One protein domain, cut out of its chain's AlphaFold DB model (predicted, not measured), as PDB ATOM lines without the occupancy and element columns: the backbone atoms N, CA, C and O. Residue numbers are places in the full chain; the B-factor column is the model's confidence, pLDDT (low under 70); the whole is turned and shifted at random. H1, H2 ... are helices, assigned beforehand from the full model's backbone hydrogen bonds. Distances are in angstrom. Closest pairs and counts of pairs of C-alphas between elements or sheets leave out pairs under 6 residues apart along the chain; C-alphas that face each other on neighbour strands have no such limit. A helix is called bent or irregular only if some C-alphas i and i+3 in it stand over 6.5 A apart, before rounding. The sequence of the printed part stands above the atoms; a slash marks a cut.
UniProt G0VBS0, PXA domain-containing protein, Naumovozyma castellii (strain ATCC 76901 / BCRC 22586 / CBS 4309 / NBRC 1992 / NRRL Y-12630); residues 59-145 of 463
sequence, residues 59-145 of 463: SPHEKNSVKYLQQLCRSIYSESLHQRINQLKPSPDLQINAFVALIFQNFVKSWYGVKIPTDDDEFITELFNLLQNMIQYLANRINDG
ATOM      1  N   SER A  59      35.536  17.251  26.163       74.94
ATOM      2  CA  SER A  59      36.639  16.396  25.736       74.94
ATOM      3  C   SER A  59      36.128  15.373  24.716       74.94
ATOM      4  O   SER A  59      34.994  14.911  24.857       74.94
ATOM      5  N   PRO A  60      36.954  14.945  23.748       73.50
ATOM      6  CA  PRO A  60      36.606  13.876  22.810       73.50
ATOM      7  C   PRO A  60      36.609  12.476  23.453       73.50
ATOM      8  O   PRO A  60      36.367  11.480  22.774       73.50
ATOM      9  N   HIS A  61      36.933  12.368  24.743       78.81
ATOM     10  CA  HIS A  61      37.098  11.105  25.451       78.81
ATOM     11  C   HIS A  61      35.887  10.776  26.332       78.81
ATOM     12  O   HIS A  61      35.176  11.661  26.805       78.81
ATOM     13  N   GLU A  62      35.664   9.482  26.581       77.88
ATOM     14  CA  GLU A  62      34.570   9.009  27.436       77.88
ATOM     15  C   GLU A  62      34.694   9.581  28.861       77.88
ATOM     16  O   GLU A  62      35.798   9.674  29.414       77.88
ATOM     17  N   LYS A  63      33.565   9.975  29.467       74.31
ATOM     18  CA  LYS A  63      33.535  10.612  30.792       74.31
ATOM     19  C   LYS A  63      34.144   9.684  31.848       74.31
ATOM     20  O   LYS A  63      33.731   8.538  31.985       74.31
ATOM     21  N   ASN A  64      35.069  10.216  32.652       75.69
ATOM     22  CA  ASN A  64      35.895   9.482  33.632       75.69
ATOM     23  C   ASN A  64      36.970   8.552  33.040       75.69
ATOM     24  O   ASN A  64      37.627   7.854  33.808       75.69
ATOM     25  N   SER A  65      37.190   8.529  31.722       81.50
ATOM     26  CA  SER A  65      38.358   7.833  31.173       81.50
ATOM     27  C   SER A  65      39.660   8.500  31.635       81.50
ATOM     28  O   SER A  65      39.699   9.693  31.936       81.50
ATOM     29  N   VAL A  66      40.762   7.748  31.651       83.00
ATOM     30  CA  VAL A  66      42.083   8.272  32.054       83.00
ATOM     31  C   VAL A  66      42.463   9.510  31.232       83.00
ATOM     32  O   VAL A  66      42.884  10.522  31.784       83.00
ATOM     33  N   LYS A  67      42.225   9.464  29.914       84.25
ATOM     34  CA  LYS A  67      42.506  10.578  28.999       84.25
ATOM     35  C   LYS A  67      41.602  11.789  29.253       84.25
ATOM     36  O   LYS A  67      42.087  12.914  29.214       84.25
ATOM     37  N   TYR A  68      40.324  11.561  29.576       85.69
ATOM     38  CA  TYR A  68      39.393  12.620  29.986       85.69
ATOM     39  C   TYR A  68      39.913  13.368  31.218       85.69
ATOM     40  O   TYR A  68      39.965  14.593  31.231       85.69
ATOM     41  N   LEU A  69      40.337  12.629  32.247       83.44
ATOM     42  CA  LEU A  69      40.785  13.210  33.515       83.44
ATOM     43  C   LEU A  69      42.129  13.926  33.380       83.44
ATOM     44  O   LEU A  69      42.306  14.995  33.952       83.44
ATOM     45  N   GLN A  70      43.052  13.385  32.582       86.19
ATOM     46  CA  GLN A  70      44.297  14.077  32.248       86.19
ATOM     47  C   GLN A  70      44.008  15.403  31.543       86.19
ATOM     48  O   GLN A  70      44.564  16.427  31.926       86.19
ATOM     49  N   GLN A  71      43.106  15.410  30.558       84.25
ATOM     50  CA  GLN A  71      42.729  16.633  29.852       84.25
ATOM     51  C   GLN A  71      42.032  17.643  30.778       84.25
ATOM     52  O   GLN A  71      42.293  18.840  30.675       84.25
ATOM     53  N   LEU A  72      41.209  17.168  31.717       84.50
ATOM     54  CA  LEU A  72      40.563  18.012  32.722       84.50
ATOM     55  C   LEU A  72      41.603  18.684  33.626       84.50
ATOM     56  O   LEU A  72      41.607  19.905  33.760       84.50
ATOM     57  N   CYS A  73      42.536  17.904  34.176       84.75
ATOM     58  CA  CYS A  73      43.638  18.421  34.984       84.75
ATOM     59  C   CYS A  73      44.482  19.438  34.200       84.75
ATOM     60  O   CYS A  73      44.775  20.507  34.726       84.75
ATOM     61  N   ARG A  74      44.824  19.154  32.934       84.75
ATOM     62  CA  ARG A  74      45.597  20.073  32.078       84.75
ATOM     63  C   ARG A  74      44.870  21.379  31.762       84.75
ATOM     64  O   ARG A  74      45.527  22.382  31.534       84.75
ATOM     65  N   SER A  75      43.536  21.385  31.742       83.69
ATOM     66  CA  SER A  75      42.782  22.626  31.510       83.69
ATOM     67  C   SER A  75      42.825  23.593  32.698       83.69
ATOM     68  O   SER A  75      42.463  24.760  32.562       83.69
ATOM     69  N   ILE A  76      43.249  23.111  33.869       81.62
ATOM     70  CA  ILE A  76      43.224  23.870  35.120       81.62
ATOM     71  C   ILE A  76      44.638  24.135  35.634       81.62
ATOM     72  O   ILE A  76      44.923  25.263  36.038       81.62
ATOM     73  N   TYR A  77      45.506  23.126  35.632       84.50
ATOM     74  CA  TYR A  77      46.896  23.252  36.058       84.50
ATOM     75  C   TYR A  77      47.785  23.829  34.953       84.50
ATOM     76  O   TYR A  77      47.535  23.634  33.761       84.50
ATOM     77  N   SER A  78      48.847  24.498  35.384       84.25
ATOM     78  CA  SER A  78      49.845  25.175  34.558       84.25
ATOM     79  C   SER A  78      50.580  24.211  33.619       84.25
ATOM     80  O   SER A  78      50.722  23.019  33.914       84.25
ATOM     81  N   GLU A  79      51.065  24.718  32.483       82.38
ATOM     82  CA  GLU A  79      51.686  23.902  31.423       82.38
ATOM     83  C   GLU A  79      52.919  23.123  31.903       82.38
ATOM     84  O   GLU A  79      53.136  21.976  31.501       82.38
ATOM     85  N   SER A  80      53.667  23.692  32.852       83.50
ATOM     86  CA  SER A  80      54.814  23.058  33.517       83.50
ATOM     87  C   SER A  80      54.471  21.708  34.168       83.50
ATOM     88  O   SER A  80      55.311  20.810  34.236       83.50
ATOM     89  N   LEU A  81      53.222  21.516  34.605       85.62
ATOM     90  CA  LEU A  81      52.760  20.305  35.284       85.62
ATOM     91  C   LEU A  81      52.193  19.244  34.338       85.62
ATOM     92  O   LEU A  81      51.970  18.104  34.760       85.62
ATOM     93  N   HIS A  82      51.965  19.561  33.060       86.62
ATOM     94  CA  HIS A  82      51.267  18.661  32.133       86.62
ATOM     95  C   HIS A  82      52.001  17.333  31.937       86.62
ATOM     96  O   HIS A  82      51.355  16.288  31.850       86.62
ATOM     97  N   GLN A  83      53.337  17.345  31.923       85.69
ATOM     98  CA  GLN A  83      54.138  16.121  31.842       85.69
ATOM     99  C   GLN A  83      53.955  15.233  33.080       85.69
ATOM    100  O   GLN A  83      53.732  14.031  32.937       85.69
ATOM    101  N   ARG A  84      53.962  15.823  34.282       85.56
ATOM    102  CA  ARG A  84      53.760  15.098  35.548       85.56
ATOM    103  C   ARG A  84      52.352  14.517  35.639       85.56
ATOM    104  O   ARG A  84      52.201  13.353  35.984       85.56
ATOM    105  N   ILE A  85      51.330  15.280  35.242       87.12
ATOM    106  CA  ILE A  85      49.926  14.826  35.208       87.12
ATOM    107  C   ILE A  85      49.756  13.579  34.328       87.12
ATOM    108  O   ILE A  85      48.985  12.680  34.665       87.12
ATOM    109  N   ASN A  86      50.492  13.489  33.219       85.50
ATOM    110  CA  ASN A  86      50.422  12.335  32.317       85.50
ATOM    111  C   ASN A  86      51.037  11.067  32.903       85.50
ATOM    112  O   ASN A  86      50.650   9.971  32.505       85.50
ATOM    113  N   GLN A  87      51.989  11.227  33.817       86.19
ATOM    114  CA  GLN A  87      52.695  10.136  34.483       86.19
ATOM    115  C   GLN A  87      51.972   9.654  35.752       86.19
ATOM    116  O   GLN A  87      52.356   8.630  36.313       86.19
ATOM    117  N   LEU A  88      50.921  10.354  36.202       84.12
ATOM    118  CA  LEU A  88      50.152   9.961  37.385       84.12
ATOM    119  C   LEU A  88      49.460   8.609  37.194       84.12
ATOM    120  O   LEU A  88      48.936   8.292  36.121       84.12
ATOM    121  N   LYS A  89      49.385   7.833  38.282       81.06
ATOM    122  CA  LYS A  89      48.635   6.577  38.298       81.06
ATOM    123  C   LYS A  89      47.145   6.861  38.039       81.06
ATOM    124  O   LYS A  89      46.585   7.777  38.649       81.06
ATOM    125  N   PRO A  90      46.463   6.062  37.191       75.50
ATOM    126  CA  PRO A  90      45.042   6.254  36.880       75.50
ATOM    127  C   PRO A  90      44.113   6.283  38.103       75.50
ATOM    128  O   PRO A  90      43.095   6.972  38.093       75.50
ATOM    129  N   SER A  91      44.453   5.538  39.155       71.69
ATOM    130  CA  SER A  91      43.688   5.438  40.396       71.69
ATOM    131  C   SER A  91      44.645   5.099  41.548       71.69
ATOM    132  O   SER A  91      45.472   4.201  41.364       71.69
ATOM    133  N   PRO A  92      44.564   5.778  42.711       73.00
ATOM    134  CA  PRO A  92      43.654   6.879  43.063       73.00
ATOM    135  C   PRO A  92      44.144   8.282  42.636       73.00
ATOM    136  O   PRO A  92      43.338   9.211  42.587       73.00
ATOM    137  N   ASP A  93      45.427   8.440  42.301       81.88
ATOM    138  CA  ASP A  93      46.111   9.738  42.190       81.88
ATOM    139  C   ASP A  93      45.445  10.689  41.188       81.88
ATOM    140  O   ASP A  93      45.097  11.820  41.532       81.88
ATOM    141  N   LEU A  94      45.204  10.237  39.953       84.69
ATOM    142  CA  LEU A  94      44.600  11.069  38.909       84.69
ATOM    143  C   LEU A  94      43.167  11.510  39.255       84.69
ATOM    144  O   LEU A  94      42.776  12.630  38.933       84.69
ATOM    145  N   GLN A  95      42.393  10.665  39.943       82.44
ATOM    146  CA  GLN A  95      41.022  10.981  40.365       82.44
ATOM    147  C   GLN A  95      41.001  12.037  41.475       82.44
ATOM    148  O   GLN A  95      40.182  12.956  41.429       82.44
ATOM    149  N   ILE A  96      41.923  11.939  42.442       82.81
ATOM    150  CA  ILE A  96      42.094  12.956  43.490       82.81
ATOM    151  C   ILE A  96      42.507  14.282  42.849       82.81
ATOM    152  O   ILE A  96      41.903  15.315  43.126       82.81
ATOM    153  N   ASN A  97      43.477  14.251  41.931       85.19
ATOM    154  CA  ASN A  97      43.945  15.449  41.238       85.19
ATOM    155  C   ASN A  97      42.854  16.103  40.392       85.19
ATOM    156  O   ASN A  97      42.723  17.320  40.440       85.19
ATOM    157  N   ALA A  98      42.046  15.321  39.675       85.12
ATOM    158  CA  ALA A  98      40.925  15.831  38.889       85.12
ATOM    159  C   ALA A  98      39.851  16.484  39.769       85.12
ATOM    160  O   ALA A  98      39.293  17.519  39.411       85.12
ATOM    161  N   PHE A  99      39.570  15.899  40.934       82.94
ATOM    162  CA  PHE A  99      38.646  16.480  41.898       82.94
ATOM    163  C   PHE A  99      39.182  17.790  42.495       82.94
ATOM    164  O   PHE A  99      38.479  18.799  42.494       82.94
ATOM    165  N   VAL A 100      40.433  17.798  42.960       82.12
ATOM    166  CA  VAL A 100      41.048  18.980  43.579       82.12
ATOM    167  C   VAL A 100      41.297  20.091  42.558       82.12
ATOM    168  O   VAL A 100      41.095  21.257  42.883       82.12
ATOM    169  N   ALA A 101      41.611  19.757  41.304       84.38
ATOM    170  CA  ALA A 101      41.719  20.738  40.227       84.38
ATOM    171  C   ALA A 101      40.423  21.548  40.092       84.38
ATOM    172  O   ALA A 101      40.455  22.773  40.057       84.38
ATOM    173  N   LEU A 102      39.263  20.886  40.109       81.88
ATOM    174  CA  LEU A 102      37.968  21.569  40.046       81.88
ATOM    175  C   LEU A 102      37.721  22.478  41.256       81.88
ATOM    176  O   LEU A 102      37.138  23.555  41.106       81.88
ATOM    177  N   ILE A 103      38.197  22.088  42.442       79.12
ATOM    178  CA  ILE A 103      38.182  22.955  43.627       79.12
ATOM    179  C   ILE A 103      39.067  24.182  43.380       79.12
ATOM    180  O   ILE A 103      38.616  25.311  43.569       79.12
ATOM    181  N   PHE A 104      40.297  23.999  42.905       81.69
ATOM    182  CA  PHE A 104      41.199  25.113  42.618       81.69
ATOM    183  C   PHE A 104      40.643  26.046  41.541       81.69
ATOM    184  O   PHE A 104      40.702  27.261  41.699       81.69
ATOM    185  N   GLN A 105      40.012  25.513  40.497       81.19
ATOM    186  CA  GLN A 105      39.371  26.316  39.458       81.19
ATOM    187  C   GLN A 105      38.228  27.180  40.010       81.19
ATOM    188  O   GLN A 105      38.144  28.365  39.697       81.19
ATOM    189  N   ASN A 106      37.347  26.607  40.834       73.12
ATOM    190  CA  ASN A 106      36.152  27.309  41.310       73.12
ATOM    191  C   ASN A 106      36.430  28.240  42.501       73.12
ATOM    192  O   ASN A 106      35.769  29.271  42.644       73.12
ATOM    193  N   PHE A 107      37.399  27.902  43.350       72.00
ATOM    194  CA  PHE A 107      37.681  28.639  44.584       72.00
ATOM    195  C   PHE A 107      38.995  29.412  44.514       72.00
ATOM    196  O   PHE A 107      38.995  30.614  44.736       72.00
ATOM    197  N   VAL A 108      40.104  28.771  44.148       71.69
ATOM    198  CA  VAL A 108      41.422  29.428  44.172       71.69
ATOM    199  C   VAL A 108      41.565  30.428  43.022       71.69
ATOM    200  O   VAL A 108      41.854  31.595  43.265       71.69
ATOM    201  N   LYS A 109      41.263  30.041  41.777       70.56
ATOM    202  CA  LYS A 109      41.329  30.966  40.628       70.56
ATOM    203  C   LYS A 109      40.284  32.085  40.700       70.56
ATOM    204  O   LYS A 109      40.534  33.187  40.221       70.56
ATOM    205  N   SER A 110      39.136  31.859  41.351       66.38
ATOM    206  CA  SER A 110      38.165  32.939  41.594       66.38
ATOM    207  C   SER A 110      38.655  33.954  42.636       66.38
ATOM    208  O   SER A 110      38.220  35.109  42.619       66.38
ATOM    209  N   TRP A 111      39.596  33.568  43.505       64.50
ATOM    210  CA  TRP A 111      40.316  34.487  44.390       64.50
ATOM    211  C   TRP A 111      41.456  35.210  43.647       64.50
ATOM    212  O   TRP A 111      41.553  36.432  43.757       64.50
ATOM    213  N   TYR A 112      42.232  34.484  42.833       57.12
ATOM    214  CA  TYR A 112      43.465  34.940  42.158       57.12
ATOM    215  C   TYR A 112      43.304  35.488  40.723       57.12
ATOM    216  O   TYR A 112      44.276  35.606  39.997       57.12
ATOM    217  N   GLY A 113      42.093  35.847  40.292       54.97
ATOM    218  CA  GLY A 113      41.886  36.529  38.998       54.97
ATOM    219  C   GLY A 113      41.074  37.816  39.112       54.97
ATOM    220  O   GLY A 113      41.383  38.823  38.486       54.97
ATOM    221  N   VAL A 114      40.033  37.811  39.953       54.78
ATOM    222  CA  VAL A 114      39.130  38.967  40.108       54.78
ATOM    223  C   VAL A 114      39.586  39.913  41.225       54.78
ATOM    224  O   VAL A 114      39.297  41.107  41.174       54.78
ATOM    225  N   LYS A 115      40.260  39.397  42.263       55.47
ATOM    226  CA  LYS A 115      40.621  40.176  43.466       55.47
ATOM    227  C   LYS A 115      42.113  40.465  43.593       55.47
ATOM    228  O   LYS A 115      42.458  41.513  44.130       55.47
ATOM    229  N   ILE A 116      42.962  39.560  43.116       58.34
ATOM    230  CA  ILE A 116      44.415  39.719  43.058       58.34
ATOM    231  C   ILE A 116      44.798  39.456  41.596       58.34
ATOM    232  O   ILE A 116      44.693  38.309  41.173       58.34
ATOM    233  N   PRO A 117      45.115  40.487  40.796       57.09
ATOM    234  CA  PRO A 117      45.475  40.317  39.395       57.09
ATOM    235  C   PRO A 117      46.923  39.831  39.321       57.09
ATOM    236  O   PRO A 117      47.862  40.621  39.414       57.09
ATOM    237  N   THR A 118      47.116  38.520  39.240       64.31
ATOM    238  CA  THR A 118      48.444  37.920  39.095       64.31
ATOM    239  C   THR A 118      48.318  36.673  38.231       64.31
ATOM    240  O   THR A 118      47.508  35.801  38.531       64.31
ATOM    241  N   ASP A 119      49.120  36.607  37.170       64.38
ATOM    242  CA  ASP A 119      49.165  35.481  36.227       64.38
ATOM    243  C   ASP A 119      50.222  34.429  36.629       64.38
ATOM    244  O   ASP A 119      50.512  33.506  35.869       64.38
ATOM    245  N   ASP A 120      50.806  34.563  37.825       69.69
ATOM    246  CA  ASP A 120      51.843  33.663  38.325       69.69
ATOM    247  C   ASP A 120      51.261  32.295  38.686       69.69
ATOM    248  O   ASP A 120      50.517  32.102  39.653       69.69
ATOM    249  N   ASP A 121      51.689  31.311  37.907       75.31
ATOM    250  CA  ASP A 121      51.356  29.899  38.046       75.31
ATOM    251  C   ASP A 121      52.083  29.202  39.216       75.31
ATOM    252  O   ASP A 121      51.804  28.039  39.534       75.31
ATOM    253  N   GLU A 122      53.007  29.898  39.883       79.94
ATOM    254  CA  GLU A 122      53.838  29.361  40.967       79.94
ATOM    255  C   GLU A 122      52.988  28.867  42.143       79.94
ATOM    256  O   GLU A 122      53.163  27.747  42.622       79.94
ATOM    257  N   PHE A 123      51.980  29.639  42.549       77.19
ATOM    258  CA  PHE A 123      51.113  29.263  43.666       77.19
ATOM    259  C   PHE A 123      50.287  28.001  43.375       77.19
ATOM    260  O   PHE A 123      50.180  27.107  44.214       77.19
ATOM    261  N   ILE A 124      49.717  27.892  42.169       78.75
ATOM    262  CA  ILE A 124      48.976  26.694  41.744       78.75
ATOM    263  C   ILE A 124      49.913  25.485  41.647       78.75
ATOM    264  O   ILE A 124      49.514  24.366  41.981       78.75
ATOM    265  N   THR A 125      51.162  25.714  41.238       83.38
ATOM    266  CA  THR A 125      52.204  24.687  41.176       83.38
ATOM    267  C   THR A 125      52.557  24.156  42.564       83.38
ATOM    268  O   THR A 125      52.580  22.939  42.763       83.38
ATOM    269  N   GLU A 126      52.727  25.036  43.549       81.56
ATOM    270  CA  GLU A 126      52.984  24.642  44.938       81.56
ATOM    271  C   GLU A 126      51.796  23.919  45.577       81.56
ATOM    272  O   GLU A 126      51.974  22.917  46.269       81.56
ATOM    273  N   LEU A 127      50.560  24.329  45.276       79.81
ATOM    274  CA  LEU A 127      49.376  23.595  45.731       79.81
ATOM    275  C   LEU A 127      49.287  22.188  45.137       79.81
ATOM    276  O   LEU A 127      48.893  21.247  45.831       79.81
ATOM    277  N   PHE A 128      49.662  22.028  43.867       84.56
ATOM    278  CA  PHE A 128      49.773  20.709  43.256       84.56
ATOM    279  C   PHE A 128      50.871  19.874  43.931       84.56
ATOM    280  O   PHE A 128      50.625  18.715  44.260       84.56
ATOM    281  N   ASN A 129      52.052  20.450  44.188       82.44
ATOM    282  CA  ASN A 129      53.148  19.772  44.886       82.44
ATOM    283  C   ASN A 129      52.731  19.312  46.287       82.44
ATOM    284  O   ASN A 129      52.922  18.146  46.631       82.44
ATOM    285  N   LEU A 130      52.081  20.187  47.057       78.44
ATOM    286  CA  LEU A 130      51.534  19.868  48.372       78.44
ATOM    287  C   LEU A 130      50.544  18.697  48.299       78.44
ATOM    288  O   LEU A 130      50.640  17.751  49.080       78.44
ATOM    289  N   LEU A 131      49.612  18.731  47.341       81.69
ATOM    290  CA  LEU A 131      48.648  17.652  47.141       81.69
ATOM    291  C   LEU A 131      49.337  16.326  46.800       81.69
ATOM    292  O   LEU A 131      48.978  15.295  47.365       81.69
ATOM    293  N   GLN A 132      50.319  16.340  45.900       82.31
ATOM    294  CA  GLN A 132      51.072  15.142  45.524       82.31
ATOM    295  C   GLN A 132      51.854  14.568  46.700       82.31
ATOM    296  O   GLN A 132      51.822  13.358  46.909       82.31
ATOM    297  N   ASN A 133      52.489  15.420  47.505       79.88
ATOM    298  CA  ASN A 133      53.198  14.993  48.706       79.88
ATOM    299  C   ASN A 133      52.236  14.326  49.700       79.88
ATOM    300  O   ASN A 133      52.548  13.258  50.222       79.88
ATOM    301  N   MET A 134      51.032  14.883  49.894       74.25
ATOM    302  CA  MET A 134      49.999  14.261  50.734       74.25
ATOM    303  C   MET A 134      49.524  12.912  50.176       74.25
ATOM    304  O   MET A 134      49.414  11.944  50.928       74.25
ATOM    305  N   ILE A 135      49.258  12.823  48.868       79.69
ATOM    306  CA  ILE A 135      48.838  11.568  48.226       79.69
ATOM    307  C   ILE A 135      49.934  10.510  48.369       79.69
ATOM    308  O   ILE A 135      49.634   9.384  48.754       79.69
ATOM    309  N   GLN A 136      51.192  10.866  48.103       78.94
ATOM    310  CA  GLN A 136      52.324   9.949  48.191       78.94
ATOM    311  C   GLN A 136      52.570   9.493  49.632       78.94
ATOM    312  O   GLN A 136      52.794   8.307  49.854       78.94
ATOM    313  N   TYR A 137      52.481  10.402  50.608       74.25
ATOM    314  CA  TYR A 137      52.597  10.070  52.028       74.25
ATOM    315  C   TYR A 137      51.532   9.050  52.449       74.25
ATOM    316  O   TYR A 137      51.859   7.996  52.996       74.25
ATOM    317  N   LEU A 138      50.262   9.313  52.119       72.00
ATOM    318  CA  LEU A 138      49.159   8.397  52.414       72.00
ATOM    319  C   LEU A 138      49.309   7.067  51.668       72.00
ATOM    320  O   LEU A 138      49.096   6.007  52.251       72.00
ATOM    321  N   ALA A 139      49.691   7.102  50.391       74.25
ATOM    322  CA  ALA A 139      49.870   5.908  49.578       74.25
ATOM    323  C   ALA A 139      51.010   5.027  50.103       74.25
ATOM    324  O   ALA A 139      50.841   3.812  50.158       74.25
ATOM    325  N   ASN A 140      52.138   5.614  50.507       72.81
ATOM    326  CA  ASN A 140      53.250   4.876  51.105       72.81
ATOM    327  C   ASN A 140      52.795   4.187  52.394       72.81
ATOM    328  O   ASN A 140      52.872   2.969  52.477       72.81
ATOM    329  N   ARG A 141      52.166   4.917  53.324       67.69
ATOM    330  CA  ARG A 141      51.678   4.340  54.592       67.69
ATOM    331  C   ARG A 141      50.640   3.231  54.398       67.69
ATOM    332  O   ARG A 141      50.692   2.205  55.067       67.69
ATOM    333  N   ILE A 142      49.719   3.394  53.447       70.25
ATOM    334  CA  ILE A 142      48.742   2.346  53.118       70.25
ATOM    335  C   ILE A 142      49.437   1.107  52.521       70.25
ATOM    336  O   ILE A 142      49.042  -0.017  52.831       70.25
ATOM    337  N   ASN A 143      50.448   1.296  51.666       66.06
ATOM    338  CA  ASN A 143      51.147   0.204  50.979       66.06
ATOM    339  C   ASN A 143      52.185  -0.509  51.855       66.06
ATOM    340  O   ASN A 143      52.396  -1.703  51.660       66.06
ATOM    341  N   ASP A 144      52.775   0.180  52.834       65.38
ATOM    342  CA  ASP A 144      53.764  -0.374  53.769       65.38
ATOM    343  C   ASP A 144      53.145  -1.403  54.737       65.38
ATOM    344  O   ASP A 144      53.840  -2.003  55.553       65.38
ATOM    345  N   GLY A 145      51.827  -1.640  54.648       62.62
ATOM    346  CA  GLY A 145      51.112  -2.593  55.499       62.62
ATOM    347  C   GLY A 145      51.070  -2.156  56.959       62.62
ATOM    348  O   GLY A 145      50.806  -2.975  57.835       62.62
TER     349      GLY A 145
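Overview. This is residues 59 to 145 of the 463 residues of the protein "PXA domain-containing protein" of Naumovozyma castellii (strain ATCC 76901 / BCRC 22586 / CBS 4309 / NBRC 1992 / NRRL Y-12630) (UniProt G0VBS0). Four helices stand side by side as a loose bundle of two helical hairpins, the short H1 and H2 next to the longer H3 and H4, with H1 packed on H3. H1 and H3 run one way, H2 and H4 the other; the link residues 113 to 119 and residues 140 to 145 stick out at opposite ends. The printed part has 87 residues, with H1, H2, H3 and H4 in chain order and no named strand; the class is all helix. It is compact, with a radius of gyration of the C-alphas of 13.7 A, and spans 46 by 32 by 20 A.

Arrangement. H1, residues 66 to 76, and H2, residues 79 to 87, touch as a hairpin at a shallow tilt of 19 degrees, opposite ways; their closest C-alphas, of Arg 74 and His 82, are 5.8 A apart. H1 touches H3, residues 93 to 111, the same way at a shallow tilt of 21 degrees; their closest C-alphas, of Cys 73 and Ala 98, are 5.4 A apart. H3 and H4, residues 122 to 143, form a hairpin but only just touch, with 3 pairs of C-alphas within 8 A, the closest those of Asp 93 and Ile 135 at 6.9 A. H2 and H4 are close but not clearly touching, at 7.4 A between the C-alphas of Leu 81 and Thr 125. H1 and H4 are apart. Every O i to N i+4 pair is within hydrogen-bond range in H4, against 6 of 7 in H1, 3 of 5 in H2 and 13 of 15 in H3.

Along the chain. H1 begins at C-alpha 66 (42.083, 8.272, 32.054) and is 15.9 A long. H2 is 14.1 A long and irregular, with C-alphas 80 and 83 7.2 A apart. H3, 25.5 A, has a kink of 41 degrees near residue 104. H4, 30.9 A, ends at C-alpha 143 (51.147, 0.204, 50.979).

Size, cuts and confidence. The C-alphas farthest apart, of Pro 117 and Gly 145, are 46.2 A apart. The printed part has no cut and no long link. Its mean pLDDT is 77.2, with residues 110 to 120, 141 and 143 to 145 under 70.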